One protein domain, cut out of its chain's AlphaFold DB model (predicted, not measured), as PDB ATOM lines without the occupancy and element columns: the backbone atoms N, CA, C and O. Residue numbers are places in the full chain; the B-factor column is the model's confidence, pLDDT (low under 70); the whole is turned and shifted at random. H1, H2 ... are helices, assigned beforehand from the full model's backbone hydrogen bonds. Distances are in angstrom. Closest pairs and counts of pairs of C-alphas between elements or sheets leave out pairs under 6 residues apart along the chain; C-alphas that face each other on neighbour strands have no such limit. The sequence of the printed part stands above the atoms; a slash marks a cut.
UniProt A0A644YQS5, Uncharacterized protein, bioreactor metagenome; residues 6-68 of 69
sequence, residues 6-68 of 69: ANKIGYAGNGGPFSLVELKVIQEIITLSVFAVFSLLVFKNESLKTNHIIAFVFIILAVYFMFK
ATOM      1  N   ALA A   6     -43.069 147.363  18.325       84.44
ATOM      2  CA  ALA A   6     -42.428 148.486  19.012       84.44
ATOM      3  C   ALA A   6     -42.931 149.858  18.523       84.44
ATOM      4  O   ALA A   6     -43.268 150.719  19.333       84.44
ATOM      5  N   ASN A   7     -43.065 150.045  17.208       88.50
ATOM      6  CA  ASN A   7     -43.562 151.290  16.615       88.50
ATOM      7  C   ASN A   7     -45.042 151.483  16.946       88.50
ATOM      8  O   ASN A   7     -45.481 152.601  17.177       88.50
ATOM      9  N   LYS A   8     -45.803 150.385  17.006       87.75
ATOM     10  CA  LYS A   8     -47.221 150.427  17.362       87.75
ATOM     11  C   LYS A   8     -47.425 150.867  18.814       87.75
ATOM     12  O   LYS A   8     -48.293 151.698  19.051       87.75
ATOM     13  N   ILE A   9     -46.635 150.338  19.751       90.25
ATOM     14  CA  ILE A   9     -46.722 150.657  21.188       90.25
ATOM     15  C   ILE A   9     -46.205 152.072  21.474       90.25
ATOM     16  O   ILE A   9     -46.801 152.802  22.257       90.25
ATOM     17  N   GLY A  10     -45.105 152.478  20.835       89.88
ATOM     18  CA  GLY A  10     -44.487 153.782  21.080       89.88
ATOM     19  C   GLY A  10     -45.189 154.964  20.407       89.88
ATOM     20  O   GLY A  10     -44.869 156.107  20.728       89.88
ATOM     21  N   TYR A  11     -46.126 154.719  19.485       93.75
ATOM     22  CA  TYR A  11     -46.746 155.775  18.687       93.75
ATOM     23  C   TYR A  11     -47.815 156.552  19.458       93.75
ATOM     24  O   TYR A  11     -48.740 155.967  20.018       93.75
ATOM     25  N   ALA A  12     -47.740 157.880  19.393       92.31
ATOM     26  CA  ALA A  12     -48.657 158.825  20.018       92.31
ATOM     27  C   ALA A  12     -50.124 158.582  19.653       92.31
ATOM     28  O   ALA A  12     -50.990 158.637  20.522       92.31
ATOM     29  N   GLY A  13     -50.407 158.211  18.399       87.94
ATOM     30  CA  GLY A  13     -51.765 157.864  17.967       87.94
ATOM     31  C   GLY A  13     -52.343 156.605  18.632       87.94
ATOM     32  O   GLY A  13     -53.546 156.388  18.564       87.94
ATOM     33  N   ASN A  14     -51.506 155.796  19.291       90.19
ATOM     34  CA  ASN A  14     -51.888 154.582  20.017       90.19
ATOM     35  C   ASN A  14     -51.663 154.705  21.541       90.19
ATOM     36  O   ASN A  14     -51.674 153.690  22.234       90.19
ATOM     37  N   GLY A  15     -51.436 155.917  22.066       88.56
ATOM     38  CA  GLY A  15     -51.186 156.164  23.495       88.56
ATOM     39  C   GLY A  15     -49.717 156.077  23.929       88.56
ATOM     40  O   GLY A  15     -49.432 156.160  25.121       88.56
ATOM     41  N   GLY A  16     -48.785 155.920  22.986       91.19
ATOM     42  CA  GLY A  16     -47.348 156.010  23.245       91.19
ATOM     43  C   GLY A  16     -46.838 157.460  23.325       91.19
ATOM     44  O   GLY A  16     -47.585 158.400  23.064       91.19
ATOM     45  N   PRO A  17     -45.563 157.682  23.679       91.69
ATOM     46  CA  PRO A  17     -45.037 159.033  23.880       91.69
ATOM     47  C   PRO A  17     -44.446 159.693  22.619       91.69
ATOM     48  O   PRO A  17     -44.091 160.866  22.684       91.69
ATOM     49  N   PHE A  18     -44.323 158.985  21.488       92.12
ATOM     50  CA  PHE A  18     -43.534 159.443  20.333       92.12
ATOM     51  C   PHE A  18     -44.343 159.543  19.034       92.12
ATOM     52  O   PHE A  18     -45.208 158.719  18.739       92.12
ATOM     53  N   SER A  19     -44.024 160.511  18.182       91.31
ATOM     54  CA  SER A  19     -44.496 160.580  16.795       91.31
ATOM     55  C   SER A  19     -43.890 159.467  15.923       91.31
ATOM     56  O   SER A  19     -42.893 158.835  16.273       91.31
ATOM     57  N   LEU A  20     -44.466 159.226  14.736       88.44
ATOM     58  CA  LEU A  20     -43.914 158.245  13.784       88.44
ATOM     59  C   LEU A  20     -42.470 158.568  13.380       88.44
ATOM     60  O   LEU A  20     -41.671 157.654  13.179       88.44
ATOM     61  N   VAL A  21     -42.146 159.858  13.258       88.38
ATOM     62  CA  VAL A  21     -40.820 160.324  12.841       88.38
ATOM     63  C   VAL A  21     -39.796 160.065  13.944       88.38
ATOM     64  O   VAL A  21     -38.750 159.478  13.674       88.38
ATOM     65  N   GLU A  22     -40.124 160.401  15.194       89.00
ATOM     66  CA  GLU A  22     -39.269 160.115  16.355       89.00
ATOM     67  C   GLU A  22     -38.993 158.618  16.497       89.00
ATOM     68  O   GLU A  22     -37.841 158.212  16.646       89.00
ATOM     69  N   LEU A  23     -40.023 157.779  16.345       91.31
ATOM     70  CA  LEU A  23     -39.857 156.326  16.380       91.31
ATOM     71  C   LEU A  23     -38.914 155.820  15.292       91.31
ATOM     72  O   LEU A  23     -38.093 154.940  15.560       91.31
ATOM     73  N   LYS A  24     -39.027 156.335  14.062       89.50
ATOM     74  CA  LYS A  24     -38.151 155.931  12.956       89.50
ATOM     75  C   LYS A  24     -36.704 156.326  13.228       89.50
ATOM     76  O   LYS A  24     -35.804 155.530  12.982       89.50
ATOM     77  N   VAL A  25     -36.481 157.517  13.769       88.25
ATOM     78  CA  VAL A  25     -35.131 157.982  14.090       88.25
ATOM     79  C   VAL A  25     -34.514 157.177  15.227       88.25
ATOM     80  O   VAL A  25     -33.365 156.762  15.098       88.25
ATOM     81  N   ILE A  26     -35.273 156.849  16.279       89.12
ATOM     82  CA  ILE A  26     -34.808 155.937  17.338       89.12
ATOM     83  C   ILE A  26     -34.354 154.598  16.734       89.12
ATOM     84  O   ILE A  26     -33.284 154.100  17.081       89.12
ATOM     85  N   GLN A  27     -35.124 154.033  15.798       90.88
ATOM     86  CA  GLN A  27     -34.760 152.781  15.122       90.88
ATOM     87  C   GLN A  27     -33.453 152.894  14.325       90.88
ATOM     88  O   GLN A  27     -32.610 152.002  14.418       90.88
ATOM     89  N   GLU A  28     -33.272 153.966  13.554       89.62
ATOM     90  CA  GLU A  28     -32.044 154.187  12.778       89.62
ATOM     91  C   GLU A  28     -30.827 154.368  13.694       89.62
ATOM     92  O   GLU A  28     -29.789 153.749  13.470       89.62
ATOM     93  N   ILE A  29     -30.964 155.131  14.783       87.06
ATOM     94  CA  ILE A  29     -29.881 155.338  15.754       87.06
ATOM     95  C   ILE A  29     -29.479 154.018  16.410       87.06
ATOM     96  O   ILE A  29     -28.285 153.735  16.505       87.06
ATOM     97  N   ILE A  30     -30.444 153.197  16.839       89.31
ATOM     98  CA  ILE A  30     -30.158 151.883  17.433       89.31
ATOM     99  C   ILE A  30     -29.450 150.994  16.409       89.31
ATOM    100  O   ILE A  30     -28.421 150.403  16.726       89.31
ATOM    101  N   THR A  31     -29.959 150.939  15.179       89.75
ATOM    102  CA  THR A  31     -29.394 150.104  14.109       89.75
ATOM    103  C   THR A  31     -27.952 150.497  13.800       89.75
ATOM    104  O   THR A  31     -27.062 149.645  13.815       89.75
ATOM    105  N   LEU A  32     -27.696 151.789  13.584       85.81
ATOM    106  CA  LEU A  32     -26.361 152.308  13.286       85.81
ATOM    107  C   LEU A  32     -25.404 152.151  14.470       85.81
ATOM    108  O   LEU A  32     -24.247 151.794  14.266       85.81
ATOM    109  N   SER A  33     -25.876 152.369  15.700       82.94
ATOM    110  CA  SER A  33     -25.049 152.231  16.906       82.94
ATOM    111  C   SER A  33     -24.638 150.779  17.144       82.94
ATOM    112  O   SER A  33     -23.460 150.505  17.362       82.94
ATOM    113  N   VAL A  34     -25.584 149.836  17.048       88.69
ATOM    114  CA  VAL A  34     -25.298 148.397  17.170       88.69
ATOM    115  C   VAL A  34     -24.344 147.952  16.067       88.69
ATOM    116  O   VAL A  34     -23.365 147.270  16.355       88.69
ATOM    117  N   PHE A  35     -24.580 148.376  14.822       85.81
ATOM    118  CA  PHE A  35     -23.704 148.049  13.700       85.81
ATOM    119  C   PHE A  35     -22.289 148.613  13.882       85.81
ATOM    120  O   PHE A  35     -21.313 147.900  13.658       85.81
ATOM    121  N   ALA A  36     -22.154 149.863  14.335       81.56
ATOM    122  CA  ALA A  36     -20.859 150.486  14.594       81.56
ATOM    123  C   ALA A  36     -20.086 149.761  15.708       81.56
ATOM    124  O   ALA A  36     -18.914 149.438  15.527       81.56
ATOM    125  N   VAL A  37     -20.738 149.446  16.833       83.25
ATOM    126  CA  VAL A  37     -20.115 148.688  17.933       83.25
ATOM    127  C   VAL A  37     -19.718 147.286  17.473       83.25
ATOM    128  O   VAL A  37     -18.597 146.850  17.725       83.25
ATOM    129  N   PHE A  38     -20.604 146.589  16.760       86.56
ATOM    130  CA  PHE A  38     -20.320 145.268  16.204       86.56
ATOM    131  C   PHE A  38     -19.127 145.301  15.243       86.56
ATOM    132  O   PHE A  38     -18.235 144.462  15.354       86.56
ATOM    133  N   SER A  39     -19.080 146.297  14.353       81.75
ATOM    134  CA  SER A  39     -17.971 146.523  13.426       81.75
ATOM    135  C   SER A  39     -16.634 146.614  14.166       81.75
ATOM    136  O   SER A  39     -15.713 145.858  13.872       81.75
ATOM    137  N   LEU A  40     -16.560 147.441  15.212       78.50
ATOM    138  CA  LEU A  40     -15.337 147.633  15.997       78.50
ATOM    139  C   LEU A  40     -14.910 146.387  16.784       78.50
ATOM    140  O   LEU A  40     -13.716 146.113  16.909       78.50
ATOM    141  N   LEU A  41     -15.867 145.638  17.341       83.19
ATOM    142  CA  LEU A  41     -15.572 144.466  18.171       83.19
ATOM    143  C   LEU A  41     -15.199 143.231  17.342       83.19
ATOM    144  O   LEU A  41     -14.319 142.463  17.740       83.19
ATOM    145  N   VAL A  42     -15.873 143.027  16.208       86.94
ATOM    146  CA  VAL A  42     -15.730 141.825  15.377       86.94
ATOM    147  C   VAL A  42     -14.700 142.028  14.271       86.94
ATOM    148  O   VAL A  42     -13.878 141.143  14.030       86.94
ATOM    149  N   PHE A  43     -14.674 143.199  13.634       79.19
ATOM    150  CA  PHE A  43     -13.749 143.508  12.547       79.19
ATOM    151  C   PHE A  43     -12.566 144.327  13.073       79.19
ATOM    152  O   PHE A  43     -12.434 145.521  12.828       79.19
ATOM    153  N   LYS A  44     -11.647 143.644  13.768       63.97
ATOM    154  CA  LYS A  44     -10.456 144.238  14.415       63.97
ATOM    155  C   LYS A  44      -9.473 144.970  13.480       63.97
ATOM    156  O   LYS A  44      -8.559 145.620  13.976       63.97
ATOM    157  N   ASN A  45      -9.633 144.852  12.158       63.19
ATOM    158  CA  ASN A  45      -8.803 145.540  11.159       63.19
ATOM    159  C   ASN A  45      -9.385 146.886  10.690       63.19
ATOM    160  O   ASN A  45      -8.721 147.599   9.941       63.19
ATOM    161  N   GLU A  46     -10.597 147.253  11.116       63.66
ATOM    162  CA  GLU A  46     -11.128 148.602  10.902       63.66
ATOM    163  C   GLU A  46     -10.617 149.521  12.016       63.66
ATOM    164  O   GLU A  46     -11.158 149.586  13.121       63.66
ATOM    165  N   SER A  47      -9.524 150.231  11.738       65.19
ATOM    166  CA  SER A  47      -9.032 151.290  12.618       65.19
ATOM    167  C   SER A  47     -10.088 152.388  12.744       65.19
ATOM    168  O   SER A  47     -10.612 152.856  11.732       65.19
ATOM    169  N   LEU A  48     -10.346 152.873  13.963       68.06
ATOM    170  CA  LEU A  48     -11.167 154.065  14.201       68.06
ATOM    171  C   LEU A  48     -10.553 155.291  13.506       68.06
ATOM    172  O   LEU A  48      -9.721 156.005  14.057       68.06
ATOM    173  N   LYS A  49     -10.969 155.533  12.266       76.38
ATOM    174  CA  LYS A  49     -10.679 156.748  11.504       76.38
ATOM    175  C   LYS A  49     -11.446 157.928  12.093       76.38
ATOM    176  O   LYS A  49     -12.579 157.782  12.551       76.38
ATOM    177  N   THR A  50     -10.876 159.124  11.976       79.94
ATOM    178  CA  THR A  50     -11.481 160.391  12.423       79.94
ATOM    179  C   THR A  50     -12.911 160.580  11.905       79.94
ATOM    180  O   THR A  50     -13.770 161.089  12.622       79.94
ATOM    181  N   ASN A  51     -13.206 160.088  10.698       81.12
ATOM    182  CA  ASN A  51     -14.543 160.143  10.106       81.12
ATOM    183  C   ASN A  51     -15.606 159.415  10.950       81.12
ATOM    184  O   ASN A  51     -16.744 159.869  10.993       81.12
ATOM    185  N   HIS A  52     -15.256 158.333  11.655       77.06
ATOM    186  CA  HIS A  52     -16.191 157.630  12.544       77.06
ATOM    187  C   HIS A  52     -16.516 158.449  13.791       77.06
ATOM    188  O   HIS A  52     -17.664 158.473  14.223       77.06
ATOM    189  N   ILE A  53     -15.530 159.169  14.331       80.56
ATOM    190  CA  ILE A  53     -15.733 160.076  15.467       80.56
ATOM    191  C   ILE A  53     -16.658 161.224  15.049       80.56
ATOM    192  O   ILE A  53     -17.626 161.525  15.743       80.56
ATOM    193  N   ILE A  54     -16.409 161.818  13.880       85.56
ATOM    194  CA  ILE A  54     -17.251 162.881  13.317       85.56
ATOM    195  C   ILE A  54     -18.681 162.373  13.077       85.56
ATOM    196  O   ILE A  54     -19.643 163.040  13.457       85.56
ATOM    197  N   ALA A  55     -18.839 161.175  12.508       80.44
ATOM    198  CA  ALA A  55     -20.148 160.553  12.316       80.44
ATOM    199  C   ALA A  55     -20.878 160.327  13.651       80.44
ATOM    200  O   ALA A  55     -22.071 160.603  13.750       80.44
ATOM    201  N   PHE A  56     -20.164 159.896  14.694       80.19
ATOM    202  CA  PHE A  56     -20.737 159.709  16.026       80.19
ATOM    203  C   PHE A  56     -21.230 161.031  16.631       80.19
ATOM    204  O   PHE A  56     -22.340 161.099  17.156       80.19
ATOM    205  N   VAL A  57     -20.456 162.111  16.482       87.31
ATOM    206  CA  VAL A  57     -20.870 163.463  16.896       87.31
ATOM    207  C   VAL A  57     -22.121 163.914  16.138       87.31
ATOM    208  O   VAL A  57     -23.049 164.437  16.754       87.31
ATOM    209  N   PHE A  58     -22.200 163.676  14.826       86.88
ATOM    210  CA  PHE A  58     -23.396 164.015  14.051       86.88
ATOM    211  C   PHE A  58     -24.629 163.206  14.455       86.88
ATOM    212  O   PHE A  58     -25.721 163.766  14.474       86.88
ATOM    213  N   ILE A  59     -24.473 161.933  14.835       80.31
ATOM    214  CA  ILE A  59     -25.576 161.136  15.390       80.31
ATOM    215  C   ILE A  59     -26.075 161.767  16.694       80.31
ATOM    216  O   ILE A  59     -27.279 161.964  16.843       80.31
ATOM    217  N   ILE A  60     -25.175 162.151  17.606       83.44
ATOM    218  CA  ILE A  60     -25.547 162.823  18.863       83.44
ATOM    219  C   ILE A  60     -26.289 164.137  18.586       83.44
ATOM    220  O   ILE A  60     -27.330 164.392  19.192       83.44
ATOM    221  N   LEU A  61     -25.795 164.958  17.655       87.56
ATOM    222  CA  LEU A  61     -26.459 166.201  17.258       87.56
ATOM    223  C   LEU A  61     -27.839 165.942  16.647       87.56
ATOM    224  O   LEU A  61     -28.790 166.642  16.987       87.56
ATOM    225  N   ALA A  62     -27.971 164.927  15.791       81.31
ATOM    226  CA  ALA A  62     -29.247 164.540  15.202       81.31
ATOM    227  C   ALA A  62     -30.262 164.136  16.282       81.31
ATOM    228  O   ALA A  62     -31.396 164.605  16.240       81.31
ATOM    229  N   VAL A  63     -29.846 163.344  17.282       81.56
ATOM    230  CA  VAL A  63     -30.688 163.010  18.445       81.56
ATOM    231  C   VAL A  63     -31.084 164.283  19.188       81.56
ATOM    232  O   VAL A  63     -32.263 164.511  19.440       81.56
ATOM    233  N   TYR A  64     -30.113 165.137  19.510       86.69
ATOM    234  CA  TYR A  64     -30.363 166.366  20.250       86.69
ATOM    235  C   TYR A  64     -31.401 167.248  19.551       86.69
ATOM    236  O   TYR A  64     -32.387 167.611  20.177       86.69
ATOM    237  N   PHE A  65     -31.236 167.555  18.261       87.12
ATOM    238  CA  PHE A  65     -32.181 168.408  17.532       87.12
ATOM    239  C   PHE A  65     -33.555 167.766  17.336       87.12
ATOM    240  O   PHE A  65     -34.550 168.480  17.348       87.12
ATOM    241  N   MET A  66     -33.616 166.444  17.186       80.94
ATOM    242  CA  MET A  66     -34.872 165.705  17.059       80.94
ATOM    243  C   MET A  66     -35.734 165.751  18.320       80.94
ATOM    244  O   MET A  66     -36.951 165.835  18.216       80.94
ATOM    245  N   PHE A  67     -35.111 165.684  19.500       81.81
ATOM    246  CA  PHE A  67     -35.812 165.674  20.791       81.81
ATOM    247  C   PHE A  67     -35.798 167.034  21.502       81.81
ATOM    248  O   PHE A  67     -36.389 167.183  22.574       81.81
ATOM    249  N   LYS A  68     -35.126 168.037  20.928       80.62
ATOM    250  CA  LYS A  68     -35.153 169.412  21.420       80.62
ATOM    251  C   LYS A  68     -36.524 170.014  21.123       80.62
ATOM    252  O   LYS A  68     -36.931 170.106  19.970       80.62
TER     253      LYS A  68
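AT A GLANCE: This is residues 6 to 68 of the 69 residues of an uncharacterized protein of bioreactor metagenome (UniProt A0A644YQS5). Two long helices, H2 and H3, fold back on each other as a loose helical hairpin that narrows toward the first residues of H2 and the last ones of H3 and opens toward their link. The short helix H1 lies at the narrow end, near the first residues of H2, and residues 41 to 47 stick out at the open end. The printed part has 63 residues, with three named helices in the order H1, H2, H3 and no named strand; the class is all helix. The whole is loose, with a radius of gyration of the C-alphas of 14.6 A, and flat, spanning 45 by 24 by 10 A.

HOW THE PARTS SIT: H1, residues 6 to 10, and H2, residues 20 to 42, only just touch, with 3 pairs of C-alphas within 8 A. Their closest C-alphas are those of Asn 7 and Leu 23, 6.3 A apart, and H2 touches H1 with residues 20 to 23 alone. H3, residues 50 to 67, forms a helical hairpin with H2. They run opposite ways at a shallow tilt of 23 degrees. They touch through residues 22 to 29 of H2 and 59 to 67 of H3 alone; the closest C-alphas, of Glu 22 and Met 66, are 7.1 A apart. H1 and H3 are apart. In H1, H2 and H3 every O i to N i+4 pair is within hydrogen-bond range.

IN THESE COORDINATES: H1 begins at C-alpha 6 (-42.428, 148.486, 19.012) and is 6.0 A long from first to last C-alpha. H2 measures 32.7 A and ends at C-alpha 42 (-15.730, 141.825, 15.377). H3 measures 26.3 A and ends at C-alpha 67 (-35.812, 165.674, 20.791).

THE WHOLE: The C-alphas farthest apart, of Gly 15 and Asn 45, are 45.4 A apart. The printed part has no cut, and both links are short. Residues 41 to 47 stand free. The mean pLDDT of the printed part is 84.2; residues 44 to 48 are under 70.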